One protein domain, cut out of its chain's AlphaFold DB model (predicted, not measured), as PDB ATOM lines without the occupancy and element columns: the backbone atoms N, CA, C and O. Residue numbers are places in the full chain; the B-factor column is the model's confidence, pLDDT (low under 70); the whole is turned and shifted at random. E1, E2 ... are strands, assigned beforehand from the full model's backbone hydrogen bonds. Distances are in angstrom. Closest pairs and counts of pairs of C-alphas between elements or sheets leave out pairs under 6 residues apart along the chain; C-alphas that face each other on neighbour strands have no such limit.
ATOM      1  N   PHE A  14      17.088  50.106  43.952       83.06
ATOM      2  CA  PHE A  14      17.650  49.104  44.837       83.06
ATOM      3  C   PHE A  14      17.693  49.652  46.259       83.06
ATOM      4  O   PHE A  14      17.727  50.865  46.475       83.06
ATOM      5  N   GLN A  15      17.666  48.770  47.248       86.00
ATOM      6  CA  GLN A  15      17.792  49.122  48.652       86.00
ATOM      7  C   GLN A  15      18.915  48.332  49.295       86.00
ATOM      8  O   GLN A  15      18.848  47.116  49.435       86.00
ATOM      9  N   CYS A  16      19.930  49.060  49.735       87.12
ATOM     10  CA  CYS A  16      20.962  48.564  50.614       87.12
ATOM     11  C   CYS A  16      20.526  48.753  52.079       87.12
ATOM     12  O   CYS A  16      20.079  49.846  52.436       87.12
ATOM     13  N   PRO A  17      20.704  47.757  52.963       85.88
ATOM     14  CA  PRO A  17      20.431  47.918  54.393       85.88
ATOM     15  C   PRO A  17      21.361  48.934  55.076       85.88
ATOM     16  O   PRO A  17      20.978  49.519  56.082       85.88
ATOM     17  N   ASN A  18      22.555  49.176  54.522       87.00
ATOM     18  CA  ASN A  18      23.533  50.113  55.083       87.00
ATOM     19  C   ASN A  18      23.392  51.534  54.515       87.00
ATOM     20  O   ASN A  18      23.457  52.504  55.263       87.00
ATOM     21  N   CYS A  19      23.193  51.673  53.199       86.62
ATOM     22  CA  CYS A  19      23.127  52.982  52.527       86.62
ATOM     23  C   CYS A  19      21.698  53.484  52.272       86.62
ATOM     24  O   CYS A  19      21.501  54.651  51.944       86.62
ATOM     25  N   GLY A  20      20.691  52.620  52.393       86.88
ATOM     26  CA  GLY A  20      19.317  52.929  52.013       86.88
ATOM     27  C   GLY A  20      19.072  52.749  50.514       86.88
ATOM     28  O   GLY A  20      19.561  51.804  49.898       86.88
ATOM     29  N   LYS A  21      18.256  53.623  49.921       86.69
ATOM     30  CA  LYS A  21      17.855  53.515  48.511       86.69
ATOM     31  C   LYS A  21      18.983  53.984  47.598       86.69
ATOM     32  O   LYS A  21      19.419  55.126  47.704       86.69
ATOM     33  N   ILE A  22      19.402  53.119  46.685       86.31
ATOM     34  CA  ILE A  22      20.493  53.366  45.744       86.31
ATOM     35  C   ILE A  22      20.032  53.105  44.302       86.31
ATOM     36  O   ILE A  22      19.159  52.259  44.073       86.31
ATOM     37  N   PRO A  23      20.559  53.857  43.322       82.81
ATOM     38  CA  PRO A  23      20.270  53.616  41.912       82.81
ATOM     39  C   PRO A  23      21.002  52.362  41.413       82.81
ATOM     40  O   PRO A  23      22.024  51.983  41.976       82.81
ATOM     41  N   GLN A  24      20.516  51.767  40.320       78.25
ATOM     42  CA  GLN A  24      21.147  50.613  39.663       78.25
ATOM     43  C   GLN A  24      22.632  50.827  39.341       78.25
ATOM     44  O   GLN A  24      23.423  49.910  39.486       78.25
ATOM     45  N   ASP A  25      23.018  52.045  38.952       82.75
ATOM     46  CA  ASP A  25      24.410  52.409  38.644       82.75
ATOM     47  C   ASP A  25      25.361  52.233  39.847       82.75
ATOM     48  O   ASP A  25      26.562  52.046  39.696       82.75
ATOM     49  N   GLN A  26      24.809  52.248  41.064       84.62
ATOM     50  CA  GLN A  26      25.535  52.050  42.323       84.62
ATOM     51  C   GLN A  26      25.387  50.620  42.866       84.62
ATOM     52  O   GLN A  26      25.637  50.368  44.051       84.62
ATOM     53  N   VAL A  27      24.948  49.692  42.014       81.19
ATOM     54  CA  VAL A  27      24.755  48.282  42.332       81.19
ATOM     55  C   VAL A  27      25.484  47.427  41.313       81.19
ATOM     56  O   VAL A  27      25.269  47.541  40.111       81.19
ATOM     57  N   MET A  28      26.314  46.522  41.809       80.06
ATOM     58  CA  MET A  28      27.020  45.538  41.008       80.06
ATOM     59  C   MET A  28      26.400  44.167  41.268       80.06
ATOM     60  O   MET A  28      26.176  43.794  42.417       80.06
ATOM     61  N   PHE A  29      26.070  43.405  40.228       74.44
ATOM     62  CA  PHE A  29      25.632  42.025  40.431       74.44
ATOM     63  C   PHE A  29      26.858  41.155  40.697       74.44
ATOM     64  O   PHE A  29      27.740  41.053  39.851       74.44
ATOM     65  N   LEU A  30      26.914  40.523  41.865       72.00
ATOM     66  CA  LEU A  30      28.008  39.652  42.266       72.00
ATOM     67  C   LEU A  30      27.440  38.321  42.742       72.00
ATOM     68  O   LEU A  30      27.095  38.167  43.913       72.00
ATOM     69  N   CYS A  31      27.369  37.329  41.852       73.88
ATOM     70  CA  CYS A  31      26.835  36.020  42.214       73.88
ATOM     71  C   CYS A  31      27.606  35.419  43.404       73.88
ATOM     72  O   CYS A  31      28.786  35.101  43.279       73.88
ATOM     73  N   ASN A  32      26.959  35.185  44.552       65.56
ATOM     74  CA  ASN A  32      27.653  34.637  45.727       65.56
ATOM     75  C   ASN A  32      28.160  33.197  45.531       65.56
ATOM     76  O   ASN A  32      29.042  32.752  46.264       65.56
ATOM     77  N   THR A  33      27.637  32.484  44.529       70.81
ATOM     78  CA  THR A  33      28.007  31.096  44.231       70.81
ATOM     79  C   THR A  33      29.247  31.005  43.342       70.81
ATOM     80  O   THR A  33      30.191  30.300  43.685       70.81
ATOM     81  N   CYS A  34      29.274  31.711  42.207       73.06
ATOM     82  CA  CYS A  34      30.400  31.652  41.263       73.06
ATOM     83  C   CYS A  34      31.304  32.890  41.286       73.06
ATOM     84  O   CYS A  34      32.342  32.884  40.628       73.06
ATOM     85  N   LYS A  35      30.931  33.938  42.032       68.88
ATOM     86  CA  LYS A  35      31.601  35.249  42.083       68.88
ATOM     87  C   LYS A  35      31.785  35.906  40.716       68.88
ATOM     88  O   LYS A  35      32.643  36.768  40.570       68.88
ATOM     89  N   GLN A  36      31.004  35.488  39.722       67.50
ATOM     90  CA  GLN A  36      30.995  36.133  38.421       67.50
ATOM     91  C   GLN A  36      30.085  37.355  38.449       67.50
ATOM     92  O   GLN A  36      29.044  37.361  39.114       67.50
ATOM     93  N   GLU A  37      30.494  38.345  37.670       67.88
ATOM     94  CA  GLU A  37      29.782  39.601  37.423       67.88
ATOM     95  C   GLU A  37      28.788  39.468  36.249       67.88
ATOM     96  O   GLU A  37      28.245  40.452  35.755       67.88
ATOM     97  N   ASP A  38      28.542  38.233  35.794       66.50
ATOM     98  CA  ASP A  38      27.662  37.913  34.675       66.50
ATOM     99  C   ASP A  38      26.200  37.772  35.122       66.50
ATOM    100  O   ASP A  38      25.865  37.059  36.077       66.50
ATOM    101  N   LEU A  39      25.323  38.444  34.383       70.38
ATOM    102  CA  LEU A  39      23.932  38.699  34.727       70.38
ATOM    103  C   LEU A  39      23.059  38.509  33.490       70.38
ATOM    104  O   LEU A  39      23.275  39.157  32.469       70.38
ATOM    105  N   VAL A  40      22.020  37.685  33.604       70.88
ATOM    106  CA  VAL A  40      20.963  37.602  32.594       70.88
ATOM    107  C   VAL A  40      19.645  37.998  33.236       70.88
ATOM    108  O   VAL A  40      19.200  37.380  34.201       70.88
ATOM    109  N   GLU A  41      19.001  39.023  32.691       69.94
ATOM    110  CA  GLU A  41      17.627  39.357  33.047       69.94
ATOM    111  C   GLU A  41      16.669  38.453  32.260       69.94
ATOM    112  O   GLU A  41      16.707  38.401  31.028       69.94
ATOM    113  N   ARG A  42      15.795  37.731  32.965       68.88
ATOM    114  CA  ARG A  42      14.641  37.051  32.369       68.88
ATOM    115  C   ARG A  42      13.388  37.384  33.155       68.88
ATOM    116  O   ARG A  42      13.322  37.111  34.346       68.88
ATOM    117  N   GLU A  43      12.383  37.927  32.471       65.12
ATOM    118  CA  GLU A  43      11.052  38.179  33.050       65.12
ATOM    119  C   GLU A  43      11.094  39.040  34.335       65.12
ATOM    120  O   GLU A  43      10.310  38.837  35.259       65.12
ATOM    121  N   GLY A  44      12.034  39.993  34.414       64.69
ATOM    122  CA  GLY A  44      12.241  40.843  35.596       64.69
ATOM    123  C   GLY A  44      12.981  40.164  36.755       64.69
ATOM    124  O   GLY A  44      13.137  40.764  37.818       64.69
ATOM    125  N   VAL A  45      13.451  38.928  36.562       65.00
ATOM    126  CA  VAL A  45      14.303  38.199  37.502       65.00
ATOM    127  C   VAL A  45      15.727  38.177  36.969       65.00
ATOM    128  O   VAL A  45      16.000  37.777  35.837       65.00
ATOM    129  N   PHE A  46      16.654  38.584  37.823       71.81
ATOM    130  CA  PHE A  46      18.075  38.536  37.543       71.81
ATOM    131  C   PHE A  46      18.625  37.154  37.897       71.81
ATOM    132  O   PHE A  46      18.528  36.697  39.039       71.81
ATOM    133  N   ILE A  47      19.168  36.468  36.894       70.50
ATOM    134  CA  ILE A  47      19.664  35.098  37.002       70.50
ATOM    135  C   ILE A  47      21.137  35.090  36.616       70.50
ATOM    136  O   ILE A  47      21.531  35.604  35.570       70.50
ATOM    137  N   CYS A  48      21.961  34.458  37.449       75.56
ATOM    138  CA  CYS A  48      23.340  34.181  37.072       75.56
ATOM    139  C   CYS A  48      23.361  33.058  36.014       75.56
ATOM    140  O   CYS A  48      22.880  31.962  36.317       75.56
ATOM    141  N   PRO A  49      23.927  33.264  34.809       71.38
ATOM    142  CA  PRO A  49      23.930  32.252  33.748       71.38
ATOM    143  C   PRO A  49      24.744  31.005  34.116       71.38
ATOM    144  O   PRO A  49      24.419  29.908  33.671       71.38
ATOM    145  N   SER A  50      25.757  31.159  34.969       75.62
ATOM    146  CA  SER A  50      26.631  30.062  35.396       75.62
ATOM    147  C   SER A  50      26.024  29.209  36.504       75.62
ATOM    148  O   SER A  50      26.209  27.995  36.528       75.62
ATOM    149  N   CYS A  51      25.285  29.825  37.429       69.38
ATOM    150  CA  CYS A  51      24.670  29.105  38.548       69.38
ATOM    151  C   CYS A  51      23.207  28.749  38.299       69.38
ATOM    152  O   CYS A  51      22.640  27.984  39.076       69.38
ATOM    153  N   LEU A  52      22.580  29.349  37.278       69.88
ATOM    154  CA  LEU A  52      21.145  29.265  36.978       69.88
ATOM    155  C   LEU A  52      20.253  29.499  38.207       69.88
ATOM    156  O   LEU A  52      19.103  29.069  38.257       69.88
ATOM    157  N   THR A  53      20.800  30.166  39.223       63.62
ATOM    158  CA  THR A  53      20.148  30.371  40.507       63.62
ATOM    159  C   THR A  53      19.555  31.775  40.498       63.62
ATOM    160  O   THR A  53      20.316  32.737  40.334       63.62
ATOM    161  N   PRO A  54      18.227  31.917  40.649       60.69
ATOM    162  CA  PRO A  54      17.620  33.215  40.879       60.69
ATOM    163  C   PRO A  54      18.064  33.707  42.256       60.69
ATOM    164  O   PRO A  54      17.984  32.973  43.241       60.69
ATOM    165  N   GLY A  55      18.566  34.932  42.341       61.12
ATOM    166  CA  GLY A  55      18.986  35.464  43.627       61.12
ATOM    167  C   GLY A  55      19.301  36.945  43.586       61.12
ATOM    168  O   GLY A  55      19.824  37.455  42.598       61.12
ATOM    169  N   GLU A  56      19.027  37.606  44.706       62.66
ATOM    170  CA  GLU A  56      19.365  39.004  44.976       62.66
ATOM    171  C   GLU A  56      20.854  39.125  45.330       62.66
ATOM    172  O   GLU A  56      21.236  39.556  46.410       62.66
ATOM    173  N   ASN A  57      21.720  38.662  44.432       69.75
ATOM    174  CA  ASN A  57      23.166  38.693  44.614       69.75
ATOM    175  C   ASN A  57      23.720  40.058  44.186       69.75
ATOM    176  O   ASN A  57      24.541  40.155  43.279       69.75
ATOM    177  N   PHE A  58      23.198  41.120  44.788       79.62
ATOM    178  CA  PHE A  58      23.542  42.492  44.454       79.62
ATOM    179  C   PHE A  58      24.480  43.060  45.516       79.62
ATOM    180  O   PHE A  58      24.164  43.059  46.705       79.62
ATOM    181  N   GLU A  59      25.619  43.578  45.082       83.81
ATOM    182  CA  GLU A  59      26.590  44.277  45.908       83.81
ATOM    183  C   GLU A  59      26.445  45.795  45.749       83.81
ATOM    184  O   GLU A  59      26.376  46.334  44.645       83.81
ATOM    185  N   CYS A  60      26.383  46.511  46.867       87.31
ATOM    186  CA  CYS A  60      26.351  47.965  46.882       87.31
ATOM    187  C   CYS A  60      27.752  48.521  46.630       87.31
ATOM    188  O   CYS A  60      28.629  48.341  47.471       87.31
ATOM    189  N   CYS A  61      27.945  49.308  45.572       85.31
ATOM    190  CA  CYS A  61      29.239  49.940  45.284       85.31
ATOM    191  C   CYS A  61      29.674  50.962  46.353       85.31
ATOM    192  O   CYS A  61      30.855  51.274  46.465       85.31
ATOM    193  N   LEU A  62      28.737  51.482  47.157       86.00
ATOM    194  CA  LEU A  62      29.031  52.476  48.198       86.00
ATOM    195  C   LEU A  62      29.621  51.862  49.474       86.00
ATOM    196  O   LEU A  62      30.404  52.515  50.158       86.00
ATOM    197  N   CYS A  63      29.215  50.640  49.833       88.75
ATOM    198  CA  CYS A  63      29.606  50.010  51.103       88.75
ATOM    199  C   CYS A  63      30.061  48.548  50.990       88.75
ATOM    200  O   CYS A  63      30.458  47.967  51.996       88.75
ATOM    201  N   GLY A  64      29.978  47.931  49.810       83.00
ATOM    202  CA  GLY A  64      30.292  46.517  49.582       83.00
ATOM    203  C   GLY A  64      29.270  45.535  50.169       83.00
ATOM    204  O   GLY A  64      29.548  44.345  50.281       83.00
ATOM    205  N   SER A  65      28.095  46.008  50.599       84.75
ATOM    206  CA  SER A  65      27.057  45.129  51.152       84.75
ATOM    207  C   SER A  65      26.421  44.285  50.056       84.75
ATOM    208  O   SER A  65      25.963  44.852  49.071       84.75
ATOM    209  N   LYS A  66      26.327  42.969  50.258       80.62
ATOM    210  CA  LYS A  66      25.758  42.000  49.300       80.62
ATOM    211  C   LYS A  66      24.278  41.686  49.523       80.62
ATOM    212  O   LYS A  66      23.700  40.869  48.820       80.62
ATOM    213  N   ASP A  67      23.683  42.332  50.520       79.44
ATOM    214  CA  ASP A  67      22.269  42.222  50.874       79.44
ATOM    215  C   ASP A  67      21.439  43.329  50.206       79.44
ATOM    216  O   ASP A  67      20.470  43.837  50.778       79.44
ATOM    217  N   VAL A  68      21.848  43.789  49.020       83.38
ATOM    218  CA  VAL A  68      21.070  44.786  48.285       83.38
ATOM    219  C   VAL A  68      19.851  44.105  47.681       83.38
ATOM    220  O   VAL A  68      19.958  43.107  46.978       83.38
ATOM    221  N   ARG A  69      18.677  44.673  47.937       80.25
ATOM    222  CA  ARG A  69      17.410  44.168  47.409       80.25
ATOM    223  C   ARG A  69      16.906  45.029  46.279       80.25
ATOM    224  O   ARG A  69      17.050  46.251  46.309       80.25
ATOM    225  N   LEU A  70      16.275  44.401  45.301       77.75
ATOM    226  CA  LEU A  70      15.604  45.122  44.233       77.75
ATOM    227  C   LEU A  70      14.234  45.597  44.742       77.75
ATOM    228  O   LEU A  70      13.361  44.794  45.050       77.75
ATOM    229  N   LEU A  71      14.030  46.910  44.805       74.94
ATOM    230  CA  LEU A  71      12.744  47.555  45.093       74.94
ATOM    231  C   LEU A  71      11.916  47.779  43.824       74.94
ATOM    232  O   LEU A  71      11.163  48.752  43.747       74.94
TER     233      LEU A  71
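Overview. This is residues 14 to 71 of the 79 residues of an uncharacterized protein of uncultured bacterium (UniProt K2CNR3). What is the picture? There is little regular structure: loops join three small strand pairs, hairpin E1-E2 at one end, hairpin E4-E5 at the other, and E3-E6 between. What makes it up? The printed part has 58 residues, no named helix and six strands, E1 to E6, holding 19 residues: all strand, each sheet antiparallel. It is compact, radius of gyration of the C-alphas 10.6 A, spanning 29 by 22 by 16 A.

Along the chain. Where do E1 to E3 run? E1, residues 14 to 16, begins at C-alpha 14 (17.650, 49.104, 44.837). E2 is residues 20 to 23, 10.2 A long; E3 is 27 to 29. And the others? E4 is 40 to 42, E5 45 to 47, and E6, 58 to 60, ends at C-alpha 60 (26.351, 47.965, 46.882).

Arrangement. What pairs first? Hairpin E1 and E2 has N 16 and O 20 within hydrogen-bond range, 2.8 A. Residues 14 to 15 also pair antiparallel with 69 to 70. What follows? E3 and E6 are antiparallel, N 28 to O 59 2.8 A; hairpin E4 and E5 has N 40 to O 47 2.9 A. E4 and E6 are apart.

Size, cuts and confidence. How large? The farthest C-alphas, Gly 20 and Ser 50, are 29.2 A apart. Any cut or low confidence? The printed part has no cut and no long link; pLDDT is under 70 at residues 32, 35 to 38, 41 to 45 and 51 to 57.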